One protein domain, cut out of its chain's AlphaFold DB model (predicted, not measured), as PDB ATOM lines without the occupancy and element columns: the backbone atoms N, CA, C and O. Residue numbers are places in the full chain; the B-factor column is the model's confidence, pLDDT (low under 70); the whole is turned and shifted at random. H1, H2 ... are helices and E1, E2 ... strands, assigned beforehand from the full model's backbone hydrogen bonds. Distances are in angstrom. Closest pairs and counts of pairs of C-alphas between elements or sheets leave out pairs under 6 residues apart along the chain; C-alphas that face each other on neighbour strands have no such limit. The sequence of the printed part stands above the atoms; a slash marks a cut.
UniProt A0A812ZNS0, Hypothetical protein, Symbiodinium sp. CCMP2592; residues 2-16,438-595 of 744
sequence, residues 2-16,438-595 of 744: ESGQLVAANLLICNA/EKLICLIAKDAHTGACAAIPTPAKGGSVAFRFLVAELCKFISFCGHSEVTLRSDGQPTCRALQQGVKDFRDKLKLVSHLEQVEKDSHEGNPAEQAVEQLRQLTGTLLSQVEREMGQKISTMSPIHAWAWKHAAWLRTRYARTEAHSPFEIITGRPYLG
ATOM      1  N   GLU A   2     -28.485  36.187 -21.666       21.97
ATOM      2  CA  GLU A   2     -29.163  36.395 -22.950       21.97
ATOM      3  C   GLU A   2     -30.565  36.937 -22.677       21.97
ATOM      4  O   GLU A   2     -31.366  36.306 -21.988       21.97
ATOM      5  N   SER A   3     -30.840  38.145 -23.162       24.89
ATOM      6  CA  SER A   3     -32.147  38.786 -23.057       24.89
ATOM      7  C   SER A   3     -33.095  38.189 -24.099       24.89
ATOM      8  O   SER A   3     -32.794  38.146 -25.292       24.89
ATOM      9  N   GLY A   4     -34.253  37.700 -23.653       24.94
ATOM     10  CA  GLY A   4     -35.176  36.954 -24.508       24.94
ATOM     11  C   GLY A   4     -35.716  37.778 -25.680       24.94
ATOM     12  O   GLY A   4     -36.611  38.601 -25.501       24.94
ATOM     13  N   GLN A   5     -35.230  37.511 -26.896       26.33
ATOM     14  CA  GLN A   5     -35.769  38.112 -28.120       26.33
ATOM     15  C   GLN A   5     -37.253  37.762 -28.298       26.33
ATOM     16  O   GLN A   5     -37.597  36.592 -28.492       26.33
ATOM     17  N   LEU A   6     -38.106  38.786 -28.255       31.58
ATOM     18  CA  LEU A   6     -39.526  38.728 -28.598       31.58
ATOM     19  C   LEU A   6     -39.702  38.554 -30.116       31.58
ATOM     20  O   LEU A   6     -39.054  39.267 -30.884       31.58
ATOM     21  N   VAL A   7     -40.575  37.635 -30.542       31.70
ATOM     22  CA  VAL A   7     -40.834  37.364 -31.967       31.70
ATOM     23  C   VAL A   7     -41.805  38.411 -32.510       31.70
ATOM     24  O   VAL A   7     -43.022  38.291 -32.359       31.70
ATOM     25  N   ALA A   8     -41.243  39.449 -33.126       36.06
ATOM     26  CA  ALA A   8     -42.001  40.447 -33.864       36.06
ATOM     27  C   ALA A   8     -42.226  40.005 -35.321       36.06
ATOM     28  O   ALA A   8     -41.356  39.375 -35.924       36.06
ATOM     29  N   ALA A   9     -43.384  40.353 -35.879       48.03
ATOM     30  CA  ALA A   9     -43.579  40.449 -37.325       48.03
ATOM     31  C   ALA A   9     -43.526  41.933 -37.711       48.03
ATOM     32  O   ALA A   9     -44.089  42.761 -36.992       48.03
ATOM     33  N   ASN A  10     -42.855  42.269 -38.814       47.97
ATOM     34  CA  ASN A  10     -42.492  43.648 -39.140       47.97
ATOM     35  C   ASN A  10     -43.158  44.099 -40.441       47.97
ATOM     36  O   ASN A  10     -42.945  43.486 -41.489       47.97
ATOM     37  N   LEU A  11     -43.911  45.201 -40.381       47.34
ATOM     38  CA  LEU A  11     -44.512  45.831 -41.551       47.34
ATOM     39  C   LEU A  11     -44.186  47.328 -41.614       47.34
ATOM     40  O   LEU A  11     -44.321  48.060 -40.631       47.34
ATOM     41  N   LEU A  12     -43.807  47.778 -42.803       51.97
ATOM     42  CA  LEU A  12     -43.644  49.177 -43.160       51.97
ATOM     43  C   LEU A  12     -44.759  49.585 -44.130       51.97
ATOM     44  O   LEU A  12     -45.097  48.843 -45.051       51.97
ATOM     45  N   ILE A  13     -45.321  50.771 -43.924       51.75
ATOM     46  CA  ILE A  13     -46.308  51.396 -44.810       51.75
ATOM     47  C   ILE A  13     -45.649  52.612 -45.465       51.75
ATOM     48  O   ILE A  13     -44.998  53.404 -44.784       51.75
ATOM     49  N   CYS A  14     -45.798  52.759 -46.778       40.50
ATOM     50  CA  CYS A  14     -45.321  53.909 -47.552       40.50
ATOM     51  C   CYS A  14     -46.428  54.405 -48.491       40.50
ATOM     52  O   CYS A  14     -47.349  53.648 -48.779       40.50
ATOM     53  N   ASN A  15     -46.330  55.637 -48.997       38.19
ATOM     54  CA  ASN A  15     -47.220  56.130 -50.056       38.19
ATOM     55  C   ASN A  15     -46.557  56.008 -51.445       38.19
ATOM     56  O   ASN A  15     -45.326  55.995 -51.538       38.19
ATOM     57  N   ALA A  16     -47.360  55.936 -52.506       35.00
ATOM     58  CA  ALA A  16     -46.917  55.915 -53.897       35.00
ATOM     59  C   ALA A  16     -47.042  57.316 -54.527       35.00
ATOM     60  O   ALA A  16     -48.066  57.978 -54.402       35.00
ATOM     61  N   GLU A 438     -42.682  29.943 -23.944       55.31
ATOM     62  CA  GLU A 438     -43.399  30.727 -24.942       55.31
ATOM     63  C   GLU A 438     -43.177  32.231 -24.773       55.31
ATOM     64  O   GLU A 438     -42.883  32.744 -23.690       55.31
ATOM     65  N   LYS A 439     -43.282  32.947 -25.893       70.62
ATOM     66  CA  LYS A 439     -43.001  34.377 -25.977       70.62
ATOM     67  C   LYS A 439     -44.182  35.081 -26.614       70.62
ATOM     68  O   LYS A 439     -44.658  34.641 -27.658       70.62
ATOM     69  N   LEU A 440     -44.582  36.214 -26.041       81.62
ATOM     70  CA  LEU A 440     -45.625  37.066 -26.602       81.62
ATOM     71  C   LEU A 440     -45.298  37.418 -28.061       81.62
ATOM     72  O   LEU A 440     -44.258  38.013 -28.337       81.62
ATOM     73  N   ILE A 441     -46.196  37.075 -28.982       85.38
ATOM     74  CA  ILE A 441     -46.066  37.405 -30.402       85.38
ATOM     75  C   ILE A 441     -46.723  38.770 -30.634       85.38
ATOM     76  O   ILE A 441     -47.800  39.053 -30.103       85.38
ATOM     77  N   CYS A 442     -46.072  39.638 -31.408       87.12
ATOM     78  CA  CYS A 442     -46.559  40.991 -31.667       87.12
ATOM     79  C   CYS A 442     -46.282  41.402 -33.117       87.12
ATOM     80  O   CYS A 442     -45.144  41.331 -33.577       87.12
ATOM     81  N   LEU A 443     -47.309  41.856 -33.836       89.19
ATOM     82  CA  LEU A 443     -47.125  42.560 -35.104       89.19
ATOM     83  C   LEU A 443     -46.760  44.017 -34.795       89.19
ATOM     84  O   LEU A 443     -47.512  44.713 -34.108       89.19
ATOM     85  N   ILE A 444     -45.625  44.473 -35.318       90.38
ATOM     86  CA  ILE A 444     -45.196  45.870 -35.277       90.38
ATOM     87  C   ILE A 444     -45.362  46.465 -36.674       90.38
ATOM     88  O   ILE A 444     -44.773  45.983 -37.642       90.38
ATOM     89  N   ALA A 445     -46.153  47.532 -36.764       90.94
ATOM     90  CA  ALA A 445     -46.335  48.304 -37.988       90.94
ATOM     91  C   ALA A 445     -45.819  49.735 -37.792       90.94
ATOM     92  O   ALA A 445     -46.071  50.349 -36.752       90.94
ATOM     93  N   LYS A 446     -45.126  50.273 -38.798       90.19
ATOM     94  CA  LYS A 446     -44.676  51.670 -38.844       90.19
ATOM     95  C   LYS A 446     -45.123  52.324 -40.144       90.19
ATOM     96  O   LYS A 446     -44.942  51.756 -41.217       90.19
ATOM     97  N   ASP A 447     -45.665  53.530 -40.038       90.00
ATOM     98  CA  ASP A 447     -45.817  54.416 -41.187       90.00
ATOM     99  C   ASP A 447     -44.487  55.134 -41.450       90.00
ATOM    100  O   ASP A 447     -43.920  55.765 -40.553       90.00
ATOM    101  N   ALA A 448     -43.981  55.027 -42.678       85.50
ATOM    102  CA  ALA A 448     -42.776  55.713 -43.118       85.50
ATOM    103  C   ALA A 448     -42.974  57.231 -43.221       85.50
ATOM    104  O   ALA A 448     -42.019  57.967 -42.992       85.50
ATOM    105  N   HIS A 449     -44.186  57.696 -43.550       81.62
ATOM    106  CA  HIS A 449     -44.453  59.112 -43.805       81.62
ATOM    107  C   HIS A 449     -44.575  59.917 -42.505       81.62
ATOM    108  O   HIS A 449     -43.880  60.909 -42.313       81.62
ATOM    109  N   THR A 450     -45.436  59.482 -41.583       84.50
ATOM    110  CA  THR A 450     -45.690  60.210 -40.324       84.50
ATOM    111  C   THR A 450     -44.804  59.753 -39.165       84.50
ATOM    112  O   THR A 450     -44.771  60.399 -38.122       84.50
ATOM    113  N   GLY A 451     -44.110  58.616 -39.301       87.19
ATOM    114  CA  GLY A 451     -43.362  57.981 -38.213       87.19
ATOM    115  C   GLY A 451     -44.241  57.320 -37.141       87.19
ATOM    116  O   GLY A 451     -43.717  56.855 -36.121       87.19
ATOM    117  N   ALA A 452     -45.564  57.266 -37.343       89.50
ATOM    118  CA  ALA A 452     -46.493  56.604 -36.434       89.50
ATOM    119  C   ALA A 452     -46.172  55.109 -36.310       89.50
ATOM    120  O   ALA A 452     -45.671  54.479 -37.242       89.50
ATOM    121  N   CYS A 453     -46.469  54.530 -35.147       91.88
ATOM    122  CA  CYS A 453     -46.189  53.129 -34.849       91.88
ATOM    123  C   CYS A 453     -47.391  52.459 -34.171       91.88
ATOM    124  O   CYS A 453     -47.974  53.015 -33.238       91.88
ATOM    125  N   ALA A 454     -47.694  51.225 -34.571       91.38
ATOM    126  CA  ALA A 454     -48.638  50.339 -33.898       91.38
ATOM    127  C   ALA A 454     -47.934  49.075 -33.389       91.38
ATOM    128  O   ALA A 454     -47.075  48.509 -34.064       91.38
ATOM    129  N   ALA A 455     -48.352  48.615 -32.210       92.44
ATOM    130  CA  ALA A 455     -48.026  47.303 -31.672       92.44
ATOM    131  C   ALA A 455     -49.327  46.531 -31.460       92.44
ATOM    132  O   ALA A 455     -50.229  46.992 -30.748       92.44
ATOM    133  N   ILE A 456     -49.428  45.368 -32.095       89.69
ATOM    134  CA  ILE A 456     -50.614  44.517 -32.099       89.69
ATOM    135  C   ILE A 456     -50.191  43.134 -31.569       89.69
ATOM    136  O   ILE A 456     -49.796  42.262 -32.348       89.69
ATOM    137  N   PRO A 457     -50.232  42.924 -30.237       89.62
ATOM    138  CA  PRO A 457     -50.050  41.604 -29.641       89.62
ATOM    139  C   PRO A 457     -51.092  40.625 -30.188       89.62
ATOM    140  O   PRO A 457     -52.254  41.000 -30.337       89.62
ATOM    141  N   THR A 458     -50.689  39.386 -30.468       82.94
ATOM    142  CA  THR A 458     -51.508  38.359 -31.136       82.94
ATOM    143  C   THR A 458     -51.309  36.988 -30.471       82.94
ATOM    144  O   THR A 458     -50.195  36.710 -30.022       82.94
ATOM    145  N   PRO A 459     -52.339  36.115 -30.392       73.50
ATOM    146  CA  PRO A 459     -52.210  34.806 -29.737       73.50
ATOM    147  C   PRO A 459     -51.307  33.844 -30.511       73.50
ATOM    148  O   PRO A 459     -50.717  32.941 -29.931       73.50
ATOM    149  N   ALA A 460     -51.212  34.025 -31.827       73.94
ATOM    150  CA  ALA A 460     -50.433  33.186 -32.719       73.94
ATOM    151  C   ALA A 460     -49.845  34.033 -33.851       73.94
ATOM    152  O   ALA A 460     -50.317  35.137 -34.143       73.94
ATOM    153  N   LYS A 461     -48.819  33.499 -34.517       66.00
ATOM    154  CA  LYS A 461     -48.238  34.122 -35.713       66.00
ATOM    155  C   LYS A 461     -49.171  34.025 -36.926       66.00
ATOM    156  O   LYS A 461     -49.182  34.936 -37.742       66.00
ATOM    157  N   GLY A 462     -49.950  32.946 -37.027       62.03
ATOM    158  CA  GLY A 462     -50.919  32.689 -38.097       62.03
ATOM    159  C   GLY A 462     -52.136  31.901 -37.597       62.03
ATOM    160  O   GLY A 462     -52.329  31.763 -36.390       62.03
ATOM    161  N   GLY A 463     -52.943  31.382 -38.526       63.69
ATOM    162  CA  GLY A 463     -54.261  30.794 -38.245       63.69
ATOM    163  C   GLY A 463     -55.391  31.821 -38.391       63.69
ATOM    164  O   GLY A 463     -55.187  33.012 -38.159       63.69
ATOM    165  N   SER A 464     -56.584  31.370 -38.793       61.25
ATOM    166  CA  SER A 464     -57.689  32.231 -39.259       61.25
ATOM    167  C   SER A 464     -58.128  33.301 -38.250       61.25
ATOM    168  O   SER A 464     -58.334  34.453 -38.626       61.25
ATOM    169  N   VAL A 465     -58.217  32.965 -36.959       62.03
ATOM    170  CA  VAL A 465     -58.616  33.911 -35.897       62.03
ATOM    171  C   VAL A 465     -57.576  35.022 -35.711       62.03
ATOM    172  O   VAL A 465     -57.929  36.202 -35.704       62.03
ATOM    173  N   ALA A 466     -56.291  34.662 -35.613       68.75
ATOM    174  CA  ALA A 466     -55.200  35.631 -35.503       68.75
ATOM    175  C   ALA A 466     -55.113  36.505 -36.763       68.75
ATOM    176  O   ALA A 466     -55.008  37.723 -36.663       68.75
ATOM    177  N   PHE A 467     -55.249  35.897 -37.944       75.12
ATOM    178  CA  PHE A 467     -55.260  36.579 -39.235       75.12
ATOM    179  C   PHE A 467     -56.366  37.643 -39.335       75.12
ATOM    180  O   PHE A 467     -56.066  38.819 -39.537       75.12
ATOM    181  N   ARG A 468     -57.633  37.255 -39.107       72.00
ATOM    182  CA  ARG A 468     -58.801  38.159 -39.140       72.00
ATOM    183  C   ARG A 468     -58.633  39.341 -38.167       72.00
ATOM    184  O   ARG A 468     -58.978  40.472 -38.504       72.00
ATOM    185  N   PHE A 469     -58.061  39.104 -36.981       76.56
ATOM    186  CA  PHE A 469     -57.750  40.153 -36.001       76.56
ATOM    187  C   PHE A 469     -56.613  41.090 -36.451       76.56
ATOM    188  O   PHE A 469     -56.761  42.312 -36.360       76.56
ATOM    189  N   LEU A 470     -55.502  40.541 -36.955       81.31
ATOM    190  CA  LEU A 470     -54.341  41.315 -37.410       81.31
ATOM    191  C   LEU A 470     -54.687  42.214 -38.603       81.31
ATOM    192  O   LEU A 470     -54.343  43.394 -38.571       81.31
ATOM    193  N   VAL A 471     -55.419  41.699 -39.601       81.62
ATOM    194  CA  VAL A 471     -55.929  42.493 -40.736       81.62
ATOM    195  C   VAL A 471     -56.767  43.670 -40.225       81.62
ATOM    196  O   VAL A 471     -56.520  44.815 -40.597       81.62
ATOM    197  N   ALA A 472     -57.715  43.425 -39.315       77.69
ATOM    198  CA  ALA A 472     -58.623  44.458 -38.826       77.69
ATOM    199  C   ALA A 472     -57.924  45.565 -38.006       77.69
ATOM    200  O   ALA A 472     -58.198  46.751 -38.204       77.69
ATOM    201  N   GLU A 473     -57.007  45.211 -37.098       80.31
ATOM    202  CA  GLU A 473     -56.229  46.193 -36.322       80.31
ATOM    203  C   GLU A 473     -55.221  46.963 -37.192       80.31
ATOM    204  O   GLU A 473     -54.978  48.148 -36.951       80.31
ATOM    205  N   LEU A 474     -54.662  46.332 -38.226       85.81
ATOM    206  CA  LEU A 474     -53.755  46.986 -39.167       85.81
ATOM    207  C   LEU A 474     -54.502  47.953 -40.101       85.81
ATOM    208  O   LEU A 474     -54.064  49.090 -40.278       85.81
ATOM    209  N   CYS A 475     -55.685  47.582 -40.594       82.25
ATOM    210  CA  CYS A 475     -56.570  48.503 -41.311       82.25
ATOM    211  C   CYS A 475     -56.967  49.710 -40.442       82.25
ATOM    212  O   CYS A 475     -56.958  50.835 -40.942       82.25
ATOM    213  N   LYS A 476     -57.229  49.528 -39.131       77.50
ATOM    214  CA  LYS A 476     -57.428  50.660 -38.193       77.50
ATOM    215  C   LYS A 476     -56.223  51.587 -38.156       77.50
ATOM    216  O   LYS A 476     -56.410  52.799 -38.125       77.50
ATOM    217  N   PHE A 477     -55.013  51.036 -38.126       84.50
ATOM    218  CA  PHE A 477     -53.796  51.837 -38.082       84.50
ATOM    219  C   PHE A 477     -53.593  52.637 -39.377       84.50
ATOM    220  O   PHE A 477     -53.357  53.841 -39.300       84.50
ATOM    221  N   ILE A 478     -53.787  52.021 -40.547       82.75
ATOM    222  CA  ILE A 478     -53.700  52.705 -41.850       82.75
ATOM    223  C   ILE A 478     -54.767  53.810 -41.961       82.75
ATOM    224  O   ILE A 478     -54.445  54.946 -42.302       82.75
ATOM    225  N   SER A 479     -56.021  53.511 -41.600       79.19
ATOM    226  CA  SER A 479     -57.119  54.491 -41.591       79.19
ATOM    227  C   SER A 479     -56.878  55.636 -40.599       79.19
ATOM    228  O   SER A 479     -57.181  56.785 -40.908       79.19
ATOM    229  N   PHE A 480     -56.278  55.355 -39.436       78.50
ATOM    230  CA  PHE A 480     -55.852  56.385 -38.487       78.50
ATOM    231  C   PHE A 480     -54.741  57.279 -39.054       78.50
ATOM    232  O   PHE A 480     -54.765  58.472 -38.778       78.50
ATOM    233  N   CYS A 481     -53.810  56.745 -39.854       81.25
ATOM    234  CA  CYS A 481     -52.758  57.539 -40.504       81.25
ATOM    235  C   CYS A 481     -53.269  58.412 -41.666       81.25
ATOM    236  O   CYS A 481     -52.560  59.324 -42.077       81.25
ATOM    237  N   GLY A 482     -54.489  58.169 -42.164       73.94
ATOM    238  CA  GLY A 482     -55.152  58.997 -43.180       73.94
ATOM    239  C   GLY A 482     -54.870  58.620 -44.641       73.94
ATOM    240  O   GLY A 482     -55.248  59.375 -45.532       73.94
ATOM    241  N   HIS A 483     -54.235  57.472 -44.900       76.25
ATOM    242  CA  HIS A 483     -53.722  57.115 -46.231       76.25
ATOM    243  C   HIS A 483     -54.769  56.432 -47.137       76.25
ATOM    244  O   HIS A 483     -55.199  55.296 -46.878       76.25
ATOM    245  N   SER A 484     -55.147  57.119 -48.224       67.69
ATOM    246  CA  SER A 484     -56.001  56.603 -49.309       67.69
ATOM    247  C   SER A 484     -55.304  55.482 -50.073       67.69
ATOM    248  O   SER A 484     -55.880  54.406 -50.238       67.69
ATOM    249  N   GLU A 485     -54.052  55.711 -50.464       80.38
ATOM    250  CA  GLU A 485     -53.173  54.782 -51.172       80.38
ATOM    251  C   GLU A 485     -52.006  54.347 -50.267       80.38
ATOM    252  O   GLU A 485     -51.496  55.139 -49.475       80.38
ATOM    253  N   VAL A 486     -51.613  53.067 -50.318       84.75
ATOM    254  CA  VAL A 486     -50.461  52.546 -49.553       84.75
ATOM    255  C   VAL A 486     -49.694  51.465 -50.305       84.75
ATOM    256  O   VAL A 486     -50.287  50.570 -50.901       84.75
ATOM    257  N   THR A 487     -48.373  51.469 -50.157       87.94
ATOM    258  CA  THR A 487     -47.502  50.315 -50.402       87.94
ATOM    259  C   THR A 487     -47.188  49.637 -49.073       87.94
ATOM    260  O   THR A 487     -46.604  50.246 -48.174       87.94
ATOM    261  N   LEU A 488     -47.563  48.363 -48.947       88.44
ATOM    262  CA  LEU A 488     -47.254  47.524 -47.792       88.44
ATOM    263  C   LEU A 488     -45.941  46.773 -48.046       88.44
ATOM    264  O   LEU A 488     -45.877  45.945 -48.954       88.44
ATOM    265  N   ARG A 489     -44.919  47.014 -47.223       86.19
ATOM    266  CA  ARG A 489     -43.589  46.379 -47.279       86.19
ATOM    267  C   ARG A 489     -43.381  45.466 -46.068       86.19
ATOM    268  O   ARG A 489     -43.389  45.951 -44.938       86.19
ATOM    269  N   SER A 490     -43.152  44.172 -46.282       82.31
ATOM    270  CA  SER A 490     -42.782  43.216 -45.220       82.31
ATOM    271  C   SER A 490     -41.502  42.453 -45.555       82.31
ATOM    272  O   SER A 490     -40.960  42.557 -46.657       82.31
ATOM    273  N   ASP A 491     -41.049  41.634 -44.605       74.00
ATOM    274  CA  ASP A 491     -40.124  40.550 -44.919       74.00
ATOM    275  C   ASP A 491     -40.813  39.444 -45.743       74.00
ATOM    276  O   ASP A 491     -42.040  39.325 -45.775       74.00
ATOM    277  N   GLY A 492     -40.015  38.623 -46.430       68.88
ATOM    278  CA  GLY A 492     -40.503  37.594 -47.355       68.88
ATOM    279  C   GLY A 492     -41.186  36.376 -46.712       68.88
ATOM    280  O   GLY A 492     -41.258  35.324 -47.347       68.88
ATOM    281  N   GLN A 493     -41.637  36.462 -45.456       74.44
ATOM    282  CA  GLN A 493     -42.241  35.331 -44.753       74.44
ATOM    283  C   GLN A 493     -43.671  35.053 -45.257       74.44
ATOM    284  O   GLN A 493     -44.452  35.996 -45.401       74.44
ATOM    285  N   PRO A 494     -44.083  33.778 -45.446       75.38
ATOM    286  CA  PRO A 494     -45.420  33.439 -45.949       75.38
ATOM    287  C   PRO A 494     -46.568  34.068 -45.149       75.38
ATOM    288  O   PRO A 494     -47.559  34.509 -45.719       75.38
ATOM    289  N   THR A 495     -46.420  34.169 -43.825       76.25
ATOM    290  CA  THR A 495     -47.440  34.752 -42.945       76.25
ATOM    291  C   THR A 495     -47.562  36.271 -43.091       76.25
ATOM    292  O   THR A 495     -48.661  36.808 -42.978       76.25
ATOM    293  N   CYS A 496     -46.457  36.962 -43.382       79.62
ATOM    294  CA  CYS A 496     -46.449  38.401 -43.639       79.62
ATOM    295  C   CYS A 496     -47.034  38.713 -45.025       79.62
ATOM    296  O   CYS A 496     -47.854  39.619 -45.138       79.62
ATOM    297  N   ARG A 497     -46.724  37.886 -46.036       83.50
ATOM    298  CA  ARG A 497     -47.345  37.933 -47.373       83.50
ATOM    299  C   ARG A 497     -48.855  37.724 -47.331       83.50
ATOM    300  O   ARG A 497     -49.596  38.509 -47.910       83.50
ATOM    301  N   ALA A 498     -49.319  36.711 -46.598       82.25
ATOM    302  CA  ALA A 498     -50.748  36.488 -46.406       82.25
ATOM    303  C   ALA A 498     -51.415  37.708 -45.744       82.25
ATOM    304  O   ALA A 498     -52.473  38.146 -46.185       82.25
ATOM    305  N   LEU A 499     -50.794  38.285 -44.705       85.38
ATOM    306  CA  LEU A 499     -51.310  39.477 -44.021       85.38
ATOM    307  C   LEU A 499     -51.354  40.707 -44.943       85.38
ATOM    308  O   LEU A 499     -52.337  41.444 -44.917       85.38
ATOM    309  N   GLN A 500     -50.320  40.920 -45.761       88.62
ATOM    310  CA  GLN A 500     -50.301  41.949 -46.803       88.62
ATOM    311  C   GLN A 500     -51.483  41.775 -47.767       88.62
ATOM    312  O   GLN A 500     -52.217  42.737 -47.995       88.62
ATOM    313  N   GLN A 501     -51.701  40.556 -48.272       87.69
ATOM    314  CA  GLN A 501     -52.804  40.248 -49.182       87.69
ATOM    315  C   GLN A 501     -54.166  40.499 -48.518       87.69
ATOM    316  O   GLN A 501     -54.927  41.312 -49.019       87.69
ATOM    317  N   GLY A 502     -54.429  39.950 -47.327       83.62
ATOM    318  CA  GLY A 502     -55.711  40.152 -46.635       83.62
ATOM    319  C   GLY A 502     -56.021  41.615 -46.278       83.62
ATOM    320  O   GLY A 502     -57.187  42.010 -46.233       83.62
ATOM    321  N   VAL A 503     -54.996  42.447 -46.051       86.06
ATOM    322  CA  VAL A 503     -55.161  43.905 -45.899       86.06
ATOM    323  C   VAL A 503     -55.461  44.577 -47.238       86.06
ATOM    324  O   VAL A 503     -56.305  45.473 -47.270       86.06
ATOM    325  N   LYS A 504     -54.817  44.144 -48.331       87.75
ATOM    326  CA  LYS A 504     -55.143  44.589 -49.691       87.75
ATOM    327  C   LYS A 504     -56.580  44.219 -50.057       87.75
ATOM    328  O   LYS A 504     -57.346  45.126 -50.346       87.75
ATOM    329  N   ASP A 505     -56.980  42.956 -49.944       82.44
ATOM    330  CA  ASP A 505     -58.324  42.478 -50.298       82.44
ATOM    331  C   ASP A 505     -59.419  43.254 -49.545       82.44
ATOM    332  O   ASP A 505     -60.444  43.640 -50.111       82.44
ATOM    333  N   PHE A 506     -59.194  43.530 -48.255       77.81
ATOM    334  CA  PHE A 506     -60.122  44.309 -47.440       77.81
ATOM    335  C   PHE A 506     -60.169  45.795 -47.834       77.81
ATOM    336  O   PHE A 506     -61.240  46.404 -47.812       77.81
ATOM    337  N   ARG A 507     -59.030  46.398 -48.200       81.69
ATOM    338  CA  ARG A 507     -58.961  47.797 -48.652       81.69
ATOM    339  C   ARG A 507     -59.502  47.979 -50.071       81.69
ATOM    340  O   ARG A 507     -60.252  48.926 -50.296       81.69
ATOM    341  N   ASP A 508     -59.240  47.044 -50.975       79.94
ATOM    342  CA  ASP A 508     -59.776  47.029 -52.336       79.94
ATOM    343  C   ASP A 508     -61.318  46.912 -52.310       79.94
ATOM    344  O   ASP A 508     -61.999  47.667 -53.005       79.94
ATOM    345  N   LYS A 509     -61.894  46.087 -51.412       74.06
ATOM    346  CA  LYS A 509     -63.352  46.050 -51.140       74.06
ATOM    347  C   LYS A 509     -63.922  47.393 -50.644       74.06
ATOM    348  O   LYS A 509     -65.098  47.672 -50.864       74.06
ATOM    349  N   LEU A 510     -63.103  48.245 -50.021       70.56
ATOM    350  CA  LEU A 510     -63.447  49.621 -49.624       70.56
ATOM    351  C   LEU A 510     -63.066  50.681 -50.680       70.56
ATOM    352  O   LEU A 510     -63.231  51.873 -50.425       70.56
ATOM    353  N   LYS A 511     -62.590  50.265 -51.864       76.56
ATOM    354  CA  LYS A 511     -62.081  51.122 -52.954       76.56
ATOM    355  C   LYS A 511     -60.852  51.968 -52.565       76.56
ATOM    356  O   LYS A 511     -60.657  53.057 -53.097       76.56
ATOM    357  N   LEU A 512     -60.020  51.458 -51.652       75.75
ATOM    358  CA  LEU A 512     -58.778  52.081 -51.179       75.75
ATOM    359  C   LEU A 512     -57.549  51.368 -51.767       75.75
ATOM    360  O   LEU A 512     -57.329  50.184 -51.512       75.75
ATOM    361  N   VAL A 513     -56.722  52.093 -52.524       79.25
ATOM    362  CA  VAL A 513     -55.619  51.513 -53.312       79.25
ATOM    363  C   VAL A 513     -54.545  50.899 -52.411       79.25
ATOM    364  O   VAL A 513     -54.099  51.511 -51.439       79.25
ATOM    365  N   SER A 514     -54.116  49.676 -52.727       87.25
ATOM    366  CA  SER A 514     -53.090  48.963 -51.958       87.25
ATOM    367  C   SER A 514     -52.122  48.214 -52.875       87.25
ATOM    368  O   SER A 514     -52.542  47.331 -53.627       87.25
ATOM    369  N   HIS A 515     -50.831  48.532 -52.768       87.50
ATOM    370  CA  HIS A 515     -49.716  47.864 -53.447       87.50
ATOM    371  C   HIS A 515     -48.952  46.974 -52.469       87.50
ATOM    372  O   HIS A 515     -48.831  47.304 -51.286       87.50
ATOM    373  N   LEU A 516     -48.405  45.859 -52.954       86.75
ATOM    374  CA  LEU A 516     -47.626  44.926 -52.141       86.75
ATOM    375  C   LEU A 516     -46.177  44.892 -52.620       86.75
ATOM    376  O   LEU A 516     -45.916  44.710 -53.805       86.75
ATOM    377  N   GLU A 517     -45.235  45.023 -51.691       81.94
ATOM    378  CA  GLU A 517     -43.802  44.986 -51.980       81.94
ATOM    379  C   GLU A 517     -43.081  44.057 -50.990       81.94
ATOM    380  O   GLU A 517     -43.525  43.846 -49.856       81.94
ATOM    381  N   GLN A 518     -41.983  43.454 -51.438       74.06
ATOM    382  CA  GLN A 518     -41.179  42.500 -50.675       74.06
ATOM    383  C   GLN A 518     -39.771  43.061 -50.507       74.06
ATOM    384  O   GLN A 518     -39.137  43.419 -51.495       74.06
ATOM    385  N   VAL A 519     -39.273  43.110 -49.273       66.00
ATOM    386  CA  VAL A 519     -37.889  43.517 -48.997       66.00
ATOM    387  C   VAL A 519     -36.971  42.296 -49.131       66.00
ATOM    388  O   VAL A 519     -37.265  41.237 -48.566       66.00
ATOM    389  N   GLU A 520     -35.869  42.418 -49.877       57.56
ATOM    390  CA  GLU A 520     -34.886  41.335 -49.999       57.56
ATOM    391  C   GLU A 520     -34.188  41.073 -48.662       57.56
ATOM    392  O   GLU A 520     -33.826  41.995 -47.929       57.56
ATOM    393  N   LYS A 521     -33.992  39.789 -48.351       48.41
ATOM    394  CA  LYS A 521     -33.669  39.295 -47.005       48.41
ATOM    395  C   LYS A 521     -32.419  39.923 -46.378       48.41
ATOM    396  O   LYS A 521     -32.386  40.087 -45.163       48.41
ATOM    397  N   ASP A 522     -31.431  40.270 -47.196       44.03
ATOM    398  CA  ASP A 522     -30.123  40.746 -46.741       44.03
ATOM    399  C   ASP A 522     -30.005  42.291 -46.789       44.03
ATOM    400  O   ASP A 522     -28.980  42.860 -46.413       44.03
ATOM    401  N   SER A 523     -31.069  43.000 -47.199       46.47
ATOM    402  CA  SER A 523     -31.108  44.468 -47.335       46.47
ATOM    403  C   SER A 523     -31.443  45.196 -46.017       46.47
ATOM    404  O   SER A 523     -32.400  45.964 -45.917       46.47
ATOM    405  N   HIS A 524     -30.628  44.972 -44.979       43.66
ATOM    406  CA  HIS A 524     -30.841  45.502 -43.619       43.66
ATOM    407  C   HIS A 524     -31.023  47.033 -43.526       43.66
ATOM    408  O   HIS A 524     -31.693  47.512 -42.613       43.66
ATOM    409  N   GLU A 525     -30.481  47.812 -44.464       43.41
ATOM    410  CA  GLU A 525     -30.654  49.275 -44.504       43.41
ATOM    411  C   GLU A 525     -32.064  49.714 -44.961       43.41
ATOM    412  O   GLU A 525     -32.467  50.851 -44.720       43.41
ATOM    413  N   GLY A 526     -32.839  48.825 -45.598       49.59
ATOM    414  CA  GLY A 526     -34.097  49.164 -46.272       49.59
ATOM    415  C   GLY A 526     -35.365  49.151 -45.408       49.59
ATOM    416  O   GLY A 526     -36.386  49.688 -45.840       49.59
ATOM    417  N   ASN A 527     -35.351  48.557 -44.206       61.88
ATOM    418  CA  ASN A 527     -36.571  48.353 -43.408       61.88
ATOM    419  C   ASN A 527     -36.547  49.036 -42.020       61.88
ATOM    420  O   ASN A 527     -36.259  48.394 -41.003       61.88
ATOM    421  N   PRO A 528     -36.959  50.316 -41.915       69.44
ATOM    422  CA  PRO A 528     -37.024  51.044 -40.646       69.44
ATOM    423  C   PRO A 528     -38.103  50.547 -39.658       69.44
ATOM    424  O   PRO A 528     -38.306  51.198 -38.625       69.44
ATOM    425  N   ALA A 529     -38.785  49.423 -39.929       71.38
ATOM    426  CA  ALA A 529     -39.614  48.720 -38.950       71.38
ATOM    427  C   ALA A 529     -38.776  47.996 -37.877       71.38
ATOM    428  O   ALA A 529     -39.197  47.978 -36.724       71.38
ATOM    429  N   GLU A 530     -37.571  47.487 -38.173       78.50
ATOM    430  CA  GLU A 530     -36.708  46.869 -37.141       78.50
ATOM    431  C   GLU A 530     -36.313  47.882 -36.055       78.50
ATOM    432  O   GLU A 530     -36.418  47.616 -34.855       78.50
ATOM    433  N   GLN A 531     -35.975  49.102 -36.482       83.19
ATOM    434  CA  GLN A 531     -35.756  50.246 -35.596       83.19
ATOM    435  C   GLN A 531     -36.999  50.544 -34.732       83.19
ATOM    436  O   GLN A 531     -36.868  50.879 -33.554       83.19
ATOM    437  N   ALA A 532     -38.205  50.396 -35.292       86.31
ATOM    438  CA  ALA A 532     -39.460  50.596 -34.568       86.31
ATOM    439  C   ALA A 532     -39.691  49.512 -33.504       86.31
ATOM    440  O   ALA A 532     -40.096  49.840 -32.389       86.31
ATOM    441  N   VAL A 533     -39.387  48.243 -33.811       86.44
ATOM    442  CA  VAL A 533     -39.450  47.135 -32.841       86.44
ATOM    443  C   VAL A 533     -38.585  47.451 -31.626       86.44
ATOM    444  O   VAL A 533     -39.066  47.332 -30.503       86.44
ATOM    445  N   GLU A 534     -37.336  47.876 -31.828       86.56
ATOM    446  CA  GLU A 534     -36.418  48.157 -30.720       86.56
ATOM    447  C   GLU A 534     -36.829  49.407 -29.923       86.56
ATOM    448  O   GLU A 534     -36.870  49.367 -28.695       86.56
ATOM    449  N   GLN A 535     -37.253  50.483 -30.593       90.06
ATOM    450  CA  GLN A 535     -37.779  51.687 -29.929       90.06
ATOM    451  C   GLN A 535     -39.012  51.387 -29.058       90.06
ATOM    452  O   GLN A 535     -39.149  51.927 -27.958       90.06
ATOM    453  N   LEU A 536     -39.913  50.516 -29.527       92.56
ATOM    454  CA  LEU A 536     -41.082  50.080 -28.762       92.56
ATOM    455  C   LEU A 536     -40.717  49.077 -27.661       92.56
ATOM    456  O   LEU A 536     -41.294  49.151 -26.577       92.56
ATOM    457  N   ARG A 537     -39.734  48.197 -27.889       91.75
ATOM    458  CA  ARG A 537     -39.193  47.267 -26.884       91.75
ATOM    459  C   ARG A 537     -38.614  48.023 -25.692       91.75
ATOM    460  O   ARG A 537     -38.964  47.716 -24.556       91.75
ATOM    461  N   GLN A 538     -37.787  49.037 -25.952       92.75
ATOM    462  CA  GLN A 538     -37.172  49.873 -24.921       92.75
ATOM    463  C   GLN A 538     -38.228  50.630 -24.108       92.75
ATOM    464  O   GLN A 538     -38.247  50.503 -22.886       92.75
ATOM    465  N   LEU A 539     -39.163  51.323 -24.770       94.94
ATOM    466  CA  LEU A 539     -40.245  52.046 -24.089       94.94
ATOM    467  C   LEU A 539     -41.153  51.106 -23.276       94.94
ATOM    468  O   LEU A 539     -41.516  51.427 -22.147       94.94
ATOM    469  N   THR A 540     -41.473  49.921 -23.803       94.88
ATOM    470  CA  THR A 540     -42.233  48.897 -23.067       94.88
ATOM    471  C   THR A 540     -41.462  48.412 -21.838       94.88
ATOM    472  O   THR A 540     -42.036  48.308 -20.756       94.88
ATOM    473  N   GLY A 541     -40.150  48.188 -21.968       93.56
ATOM    474  CA  GLY A 541     -39.265  47.861 -20.850       93.56
ATOM    475  C   GLY A 541     -39.203  48.965 -19.789       93.56
ATOM    476  O   GLY A 541     -39.200  48.656 -18.602       93.56
ATOM    477  N   THR A 542     -39.226  50.244 -20.182       96.06
ATOM    478  CA  THR A 542     -39.318  51.379 -19.245       96.06
ATOM    479  C   THR A 542     -40.643  51.368 -18.481       96.06
ATOM    480  O   THR A 542     -40.625  51.457 -17.253       96.06
ATOM    481  N   LEU A 543     -41.779  51.212 -19.176       96.38
ATOM    482  CA  LEU A 543     -43.104  51.133 -18.543       96.38
ATOM    483  C   LEU A 543     -43.163  49.977 -17.537       96.38
ATOM    484  O   LEU A 543     -43.554  50.174 -16.391       96.38
ATOM    485  N   LEU A 544     -42.727  48.783 -17.942       94.94
ATOM    486  CA  LEU A 544     -42.736  47.606 -17.078       94.94
ATOM    487  C   LEU A 544     -41.772  47.751 -15.899       94.94
ATOM    488  O   LEU A 544     -42.164  47.453 -14.779       94.94
ATOM    489  N   SER A 545     -40.565  48.281 -16.104       95.00
ATOM    490  CA  SER A 545     -39.606  48.546 -15.021       95.00
ATOM    491  C   SER A 545     -40.157  49.530 -13.977       95.00
ATOM    492  O   SER A 545     -39.930  49.347 -12.780       95.00
ATOM    493  N   GLN A 546     -40.949  50.529 -14.393       95.19
ATOM    494  CA  GLN A 546     -41.695  51.369 -13.451       95.19
ATOM    495  C   GLN A 546     -42.716  50.539 -12.661       95.19
ATOM    496  O   GLN A 546     -42.702  50.593 -11.435       95.19
ATOM    497  N   VAL A 547     -43.569  49.756 -13.331       94.31
ATOM    498  CA  VAL A 547     -44.595  48.940 -12.658       94.31
ATOM    499  C   VAL A 547     -43.968  47.935 -11.689       94.31
ATOM    500  O   VAL A 547     -44.406  47.845 -10.549       94.31
ATOM    501  N   GLU A 548     -42.900  47.242 -12.080       94.50
ATOM    502  CA  GLU A 548     -42.189  46.301 -11.207       94.50
ATOM    503  C   GLU A 548     -41.581  46.982  -9.973       94.50
ATOM    504  O   GLU A 548     -41.598  46.413  -8.880       94.50
ATOM    505  N   ARG A 549     -41.061  48.208 -10.128       95.06
ATOM    506  CA  ARG A 549     -40.471  48.987  -9.029       95.06
ATOM    507  C   ARG A 549     -41.523  49.513  -8.051       95.06
ATOM    508  O   ARG A 549     -41.270  49.491  -6.853       95.06
ATOM    509  N   GLU A 550     -42.666  49.991  -8.541       94.19
ATOM    510  CA  GLU A 550     -43.731  50.563  -7.696       94.19
ATOM    511  C   GLU A 550     -44.639  49.483  -7.074       94.19
ATOM    512  O   GLU A 550     -45.135  49.658  -5.963       94.19
ATOM    513  N   MET A 551     -44.848  48.350  -7.760       91.06
ATOM    514  CA  MET A 551     -45.674  47.231  -7.274       91.06
ATOM    515  C   MET A 551     -44.879  46.191  -6.463       91.06
ATOM    516  O   MET A 551     -45.479  45.368  -5.775       91.06
ATOM    517  N   GLY A 552     -43.544  46.172  -6.564       89.50
ATOM    518  CA  GLY A 552     -42.683  45.200  -5.876       89.50
ATOM    519  C   GLY A 552     -42.770  43.759  -6.406       89.50
ATOM    520  O   GLY A 552     -42.258  42.840  -5.769       89.50
ATOM    521  N   GLN A 553     -43.408  43.545  -7.560       88.56
ATOM    522  CA  GLN A 553     -43.610  42.238  -8.197       88.56
ATOM    523  C   GLN A 553     -42.982  42.207  -9.595       88.56
ATOM    524  O   GLN A 553     -42.882  43.240 -10.252       88.56
ATOM    525  N   LYS A 554     -42.577  41.024 -10.076       88.12
ATOM    526  CA  LYS A 554     -42.071  40.836 -11.447       88.12
ATOM    527  C   LYS A 554     -43.198  40.505 -12.423       88.12
ATOM    528  O   LYS A 554     -44.031  39.648 -12.139       88.12
ATOM    529  N   ILE A 555     -43.200  41.155 -13.585       88.31
ATOM    530  CA  ILE A 555     -44.239  41.002 -14.607       88.31
ATOM    531  C   ILE A 555     -43.772  39.994 -15.665       88.31
ATOM    532  O   ILE A 555     -42.829  40.241 -16.413       88.31
ATOM    533  N   SER A 556     -44.458  38.850 -15.754       84.44
ATOM    534  CA  SER A 556     -44.171  37.826 -16.770       84.44
ATOM    535  C   SER A 556     -44.350  38.368 -18.194       84.44
ATOM    536  O   SER A 556     -45.308  39.093 -18.478       84.44
ATOM    537  N   THR A 557     -43.485  37.949 -19.121       78.69
ATOM    538  CA  THR A 557     -43.565  38.274 -20.559       78.69
ATOM    539  C   THR A 557     -44.842  37.766 -21.232       78.69
ATOM    540  O   THR A 557     -45.252  38.318 -22.252       78.69
ATOM    541  N   MET A 558     -45.480  36.744 -20.657       77.19
ATOM    542  CA  MET A 558     -46.765  36.194 -21.110       77.19
ATOM    543  C   MET A 558     -47.974  36.814 -20.392       77.19
ATOM    544  O   MET A 558     -49.109  36.447 -20.675       77.19
ATOM    545  N   SER A 559     -47.761  37.757 -19.467       85.31
ATOM    546  CA  SER A 559     -48.867  38.407 -18.761       85.31
ATOM    547  C   SER A 559     -49.668  39.356 -19.670       85.31
ATOM    548  O   SER A 559     -49.097  40.026 -20.543       85.31
ATOM    549  N   PRO A 560     -50.974  39.526 -19.404       89.81
ATOM    550  CA  PRO A 560     -51.782  40.590 -19.992       89.81
ATOM    551  C   PRO A 560     -51.173  41.980 -19.811       89.81
ATOM    552  O   PRO A 560     -51.141  42.753 -20.764       89.81
ATOM    553  N   ILE A 561     -50.619  42.282 -18.630       92.81
ATOM    554  CA  ILE A 561     -49.928  43.551 -18.342       92.81
ATOM    555  C   ILE A 561     -48.809  43.814 -19.360       92.81
ATOM    556  O   ILE A 561     -48.741  44.904 -19.927       92.81
ATOM    557  N   HIS A 562     -47.975  42.811 -19.656       92.25
ATOM    558  CA  HIS A 562     -46.910  42.917 -20.656       92.25
ATOM    559  C   HIS A 562     -47.467  43.167 -22.071       92.25
ATOM    560  O   HIS A 562     -46.957  44.024 -22.794       92.25
ATOM    561  N   ALA A 563     -48.559  42.501 -22.461       91.19
ATOM    562  CA  ALA A 563     -49.206  42.735 -23.754       91.19
ATOM    563  C   ALA A 563     -49.860  44.130 -23.863       91.19
ATOM    564  O   ALA A 563     -49.728  44.803 -24.889       91.19
ATOM    565  N   TRP A 564     -50.514  44.611 -22.803       93.50
ATOM    566  CA  TRP A 564     -51.060  45.969 -22.747       93.50
ATOM    567  C   TRP A 564     -49.960  47.038 -22.748       93.50
ATOM    568  O   TRP A 564     -50.130  48.067 -23.403       93.50
ATOM    569  N   ALA A 565     -48.810  46.776 -22.116       95.38
ATOM    570  CA  ALA A 565     -47.662  47.683 -22.113       95.38
ATOM    571  C   ALA A 565     -47.121  47.932 -23.532       95.38
ATOM    572  O   ALA A 565     -46.919  49.087 -23.901       95.38
ATOM    573  N   TRP A 566     -46.989  46.888 -24.365       94.81
ATOM    574  CA  TRP A 566     -46.619  47.031 -25.785       94.81
ATOM    575  C   TRP A 566     -47.592  47.938 -26.549       94.81
ATOM    576  O   TRP A 566     -47.178  48.859 -27.260       94.81
ATOM    577  N   LYS A 567     -48.901  47.716 -26.377       92.62
ATOM    578  CA  LYS A 567     -49.938  48.511 -27.050       92.62
ATOM    579  C   LYS A 567     -49.944  49.968 -26.576       92.62
ATOM    580  O   LYS A 567     -50.120  50.879 -27.389       92.62
ATOM    581  N   HIS A 568     -49.696  50.207 -25.288       95.44
ATOM    582  CA  HIS A 568     -49.587  51.555 -24.737       95.44
ATOM    583  C   HIS A 568     -48.288  52.267 -25.153       95.44
ATOM    584  O   HIS A 568     -48.340  53.450 -25.480       95.44
ATOM    585  N   ALA A 569     -47.154  51.566 -25.246       95.56
ATOM    586  CA  ALA A 569     -45.894  52.115 -25.750       95.56
ATOM    587  C   ALA A 569     -46.031  52.636 -27.194       95.56
ATOM    588  O   ALA A 569     -45.587  53.743 -27.499       95.56
ATOM    589  N   ALA A 570     -46.714  51.893 -28.070       94.25
ATOM    590  CA  ALA A 570     -46.997  52.334 -29.439       94.25
ATOM    591  C   ALA A 570     -47.927  53.561 -29.494       94.25
ATOM    592  O   ALA A 570     -47.672  54.516 -30.234       94.25
ATOM    593  N   TRP A 571     -48.965  53.574 -28.651       94.12
ATOM    594  CA  TRP A 571     -49.875  54.713 -28.486       94.12
ATOM    595  C   TRP A 571     -49.140  55.972 -27.984       94.12
ATOM    596  O   TRP A 571     -49.356  57.061 -28.520       94.12
ATOM    597  N   LEU A 572     -48.232  55.819 -27.007       94.88
ATOM    598  CA  LEU A 572     -47.394  56.893 -26.463       94.88
ATOM    599  C   LEU A 572     -46.438  57.434 -27.523       94.88
ATOM    600  O   LEU A 572     -46.420  58.640 -27.761       94.88
ATOM    601  N   ARG A 573     -45.682  56.553 -28.195       92.31
ATOM    602  CA  ARG A 573     -44.722  56.943 -29.237       92.31
ATOM    603  C   ARG A 573     -45.405  57.765 -30.329       92.31
ATOM    604  O   ARG A 573     -44.946  58.858 -30.632       92.31
ATOM    605  N   THR A 574     -46.543  57.296 -30.834       91.31
ATOM    606  CA  THR A 574     -47.316  57.985 -31.880       91.31
ATOM    607  C   THR A 574     -47.821  59.372 -31.455       91.31
ATOM    608  O   THR A 574     -47.946  60.249 -32.301       91.31
ATOM    609  N   ARG A 575     -48.097  59.616 -30.165       90.69
ATOM    610  CA  ARG A 575     -48.612  60.915 -29.679       90.69
ATOM    611  C   ARG A 575     -47.545  61.881 -29.161       90.69
ATOM    612  O   ARG A 575     -47.748  63.088 -29.280       90.69
ATOM    613  N   TYR A 576     -46.438  61.377 -28.617       90.19
ATOM    614  CA  TYR A 576     -45.473  62.175 -27.848       90.19
ATOM    615  C   TYR A 576     -44.022  62.107 -28.334       90.19
ATOM    616  O   TYR A 576     -43.252  63.008 -28.004       90.19
ATOM    617  N   ALA A 577     -43.611  61.088 -29.096       86.19
ATOM    618  CA  ALA A 577     -42.274  61.112 -29.684       86.19
ATOM    619  C   ALA A 577     -42.267  62.153 -30.807       86.19
ATOM    620  O   ALA A 577     -43.024  62.014 -31.764       86.19
ATOM    621  N   ARG A 578     -41.450  63.201 -30.674       78.38
ATOM    622  CA  ARG A 578     -41.307  64.240 -31.697       78.38
ATOM    623  C   ARG A 578     -40.138  63.948 -32.627       78.38
ATOM    624  O   ARG A 578     -39.069  63.548 -32.168       78.38
ATOM    625  N   THR A 579     -40.347  64.226 -33.905       65.00
ATOM    626  CA  THR A 579     -39.325  64.217 -34.951       65.00
ATOM    627  C   THR A 579     -39.260  65.632 -35.520       65.00
ATOM    628  O   THR A 579     -40.240  66.106 -36.087       65.00
ATOM    629  N   GLU A 580     -38.132  66.312 -35.300       58.03
ATOM    630  CA  GLU A 580     -37.727  67.631 -35.841       58.03
ATOM    631  C   GLU A 580     -38.602  68.861 -35.497       58.03
ATOM    632  O   GLU A 580     -38.056  69.939 -35.281       58.03
ATOM    633  N   ALA A 581     -39.914  68.709 -35.312       71.94
ATOM    634  CA  ALA A 581     -40.806  69.695 -34.686       71.94
ATOM    635  C   ALA A 581     -42.066  69.053 -34.074       71.94
ATOM    636  O   ALA A 581     -42.534  69.482 -33.015       71.94
ATOM    637  N   HIS A 582     -42.594  68.007 -34.719       82.88
ATOM    638  CA  HIS A 582     -43.932  67.464 -34.475       82.88
ATOM    639  C   HIS A 582     -43.909  65.980 -34.092       82.88
ATOM    640  O   HIS A 582     -42.972  65.253 -34.424       82.88
ATOM    641  N   SER A 583     -44.937  65.511 -33.384       89.12
ATOM    642  CA  SER A 583     -45.192  64.080 -33.190       89.12
ATOM    643  C   SER A 583     -45.997  63.487 -34.356       89.12
ATOM    644  O   SER A 583     -46.685  64.228 -35.060       89.12
ATOM    645  N   PRO A 584     -45.993  62.157 -34.561       87.88
ATOM    646  CA  PRO A 584     -46.807  61.535 -35.602       87.88
ATOM    647  C   PRO A 584     -48.299  61.891 -35.509       87.88
ATOM    648  O   PRO A 584     -48.942  62.107 -36.528       87.88
ATOM    649  N   PHE A 585     -48.856  62.030 -34.302       86.12
ATOM    650  CA  PHE A 585     -50.231  62.499 -34.090       86.12
ATOM    651  C   PHE A 585     -50.432  63.961 -34.521       86.12
ATOM    652  O   PHE A 585     -51.491  64.292 -35.056       86.12
ATOM    653  N   GLU A 586     -49.443  64.828 -34.291       85.19
ATOM    654  CA  GLU A 586     -49.464  66.218 -34.761       85.19
ATOM    655  C   GLU A 586     -49.475  66.272 -36.295       85.19
ATOM    656  O   GLU A 586     -50.294  66.995 -36.853       85.19
ATOM    657  N   ILE A 587     -48.670  65.437 -36.964       82.62
ATOM    658  CA  ILE A 587     -48.628  65.318 -38.434       82.62
ATOM    659  C   ILE A 587     -49.950  64.752 -38.987       82.62
ATOM    660  O   ILE A 587     -50.529  65.318 -39.907       82.62
ATOM    661  N   ILE A 588     -50.459  63.659 -38.403       81.50
ATOM    662  CA  ILE A 588     -51.693  62.976 -38.838       81.50
ATOM    663  C   ILE A 588     -52.941  63.850 -38.653       81.50
ATOM    664  O   ILE A 588     -53.852  63.820 -39.476       81.50
ATOM    665  N   THR A 589     -53.038  64.583 -37.538       75.31
ATOM    666  CA  THR A 589     -54.286  65.267 -37.147       75.31
ATOM    667  C   THR A 589     -54.238  66.792 -37.250       75.31
ATOM    668  O   THR A 589     -55.254  67.439 -36.995       75.31
ATOM    669  N   GLY A 590     -53.079  67.367 -37.588       75.06
ATOM    670  CA  GLY A 590     -52.849  68.810 -37.703       75.06
ATOM    671  C   GLY A 590     -52.990  69.606 -36.405       75.06
ATOM    672  O   GLY A 590     -53.259  70.808 -36.442       75.06
ATOM    673  N   ARG A 591     -52.876  68.946 -35.243       77.69
ATOM    674  CA  ARG A 591     -53.083  69.560 -33.920       77.69
ATOM    675  C   ARG A 591     -52.238  68.911 -32.811       77.69
ATOM    676  O   ARG A 591     -52.050  67.694 -32.829       77.69
ATOM    677  N   PRO A 592     -51.800  69.684 -31.798       79.69
ATOM    678  CA  PRO A 592     -51.095  69.158 -30.630       79.69
ATOM    679  C   PRO A 592     -51.947  68.176 -29.821       79.69
ATOM    680  O   PRO A 592     -53.144  68.389 -29.597       79.69
ATOM    681  N   TYR A 593     -51.320  67.107 -29.324       85.00
ATOM    682  CA  TYR A 593     -51.978  66.165 -28.420       85.00
ATOM    683  C   TYR A 593     -52.006  66.708 -26.981       85.00
ATOM    684  O   TYR A 593     -51.123  66.445 -26.170       85.00
ATOM    685  N   LEU A 594     -53.064  67.451 -26.647       81.19
ATOM    686  CA  LEU A 594     -53.282  68.038 -25.312       81.19
ATOM    687  C   LEU A 594     -54.010  67.092 -24.330       81.19
ATOM    688  O   LEU A 594     -54.580  67.525 -23.326       81.19
ATOM    689  N   GLY A 595     -54.060  65.790 -24.627       78.06
ATOM    690  CA  GLY A 595     -54.802  64.820 -23.828       78.06
ATOM    691  C   GLY A 595     -54.098  64.481 -22.512       78.06
ATOM    692  O   GLY A 595     -52.948  64.055 -22.499       78.06
TER     693      GLY A 595
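Overview. This is residues 2 to 16 and 438 to 595 of the 744 residues of the protein "Hypothetical protein" of Symbiodinium sp. CCMP2592 (UniProt A0A812ZNS0). A strongly twisted sheet of five strands is the middle of three layers, with H1 and H2 over one face and H3 and H4 over the other. H3 reaches past the sheet, and residues 548 to 553, of which 548 to 551 belong to H3, stick out; the short H5 is off the sheet at the last residues of H4. The printed part has 173 residues with five named helices and five named strands, along the chain E1 E2 E3 H1 E4 H2 E5 H3 H4 H5; the sheet, in the order E3 E2 E1 E4 E5, is mixed, and the class is mixed, helices and strands. The whole is compact, with a radius of gyration of the C-alphas of 16.2 A and spans of 51 by 39 by 31 A.

Arrangement. E1, residues 8 to 14, is parallel to its neighbour E2, residues 441 to 447, with N 11 and O 444 within hydrogen-bond range at 3.0 A. E2 forms an antiparallel hairpin with the edge strand E3, residues 453 to 458, where N 445 and O 454 are 3.0 A apart. H1, residues 464 to 481, is on the sheet at a height of 7.7 A, over E2 and E1. E4, residues 486 to 490, is antiparallel to E1, with N 12 and O 489 2.8 A apart; E3, H1 and E4 make a split strand-helix-strand unit, other strands standing between its two, with a right-handed crossover. H2, residues 494 to 509, is on the same face as H1; they touch at a steep tilt of 59 degrees, closest at the C-alphas of Val 471 and Val 503, 5.4 A. E5, residues 514 to 518, is parallel to E4, with N 517 and O 488 3.0 A apart, and E4, H2 and E5 make a strand-helix-strand unit, two parallel neighbour strands with a helix between them along the chain, whose crossover is right-handed. On the opposite face, H3, residues 529 to 551, touches H4, residues 560 to 576, at a steep tilt of 61 degrees, closest at the C-alphas of Thr 540 and Trp 566, 5.5 A. H4 is over E3, and its residues 574 to 576 alone touch H5, residues 584 to 589, closest at the C-alphas of Arg 575 and Phe 585, 5.0 A. In the five helices every O i to N i+4 pair is within hydrogen-bond range.

Along the chain. E1 begins at C-alpha 8 (-42.001, 40.447, -33.864) and is 19.5 A long; E2 is 20.1 A. H1 is 25.8 A, H2 22.5 A, H3 32.3 A and H4 23.8 A. H5 ends at C-alpha 589 (-54.286, 65.267, -37.147).

Size, cuts and confidence. The C-alphas farthest apart, of Lys 511 and Gly 552, are 51.3 A apart. Residues 17 to 437 are not printed, and C-alphas 16 and 438 are 38.5 A apart across the cut. Of the links printed whole, none is long. Mean pLDDT of the printed part is 77.7; 36 residues are under 70, among them 2 to 16 and 519 to 528.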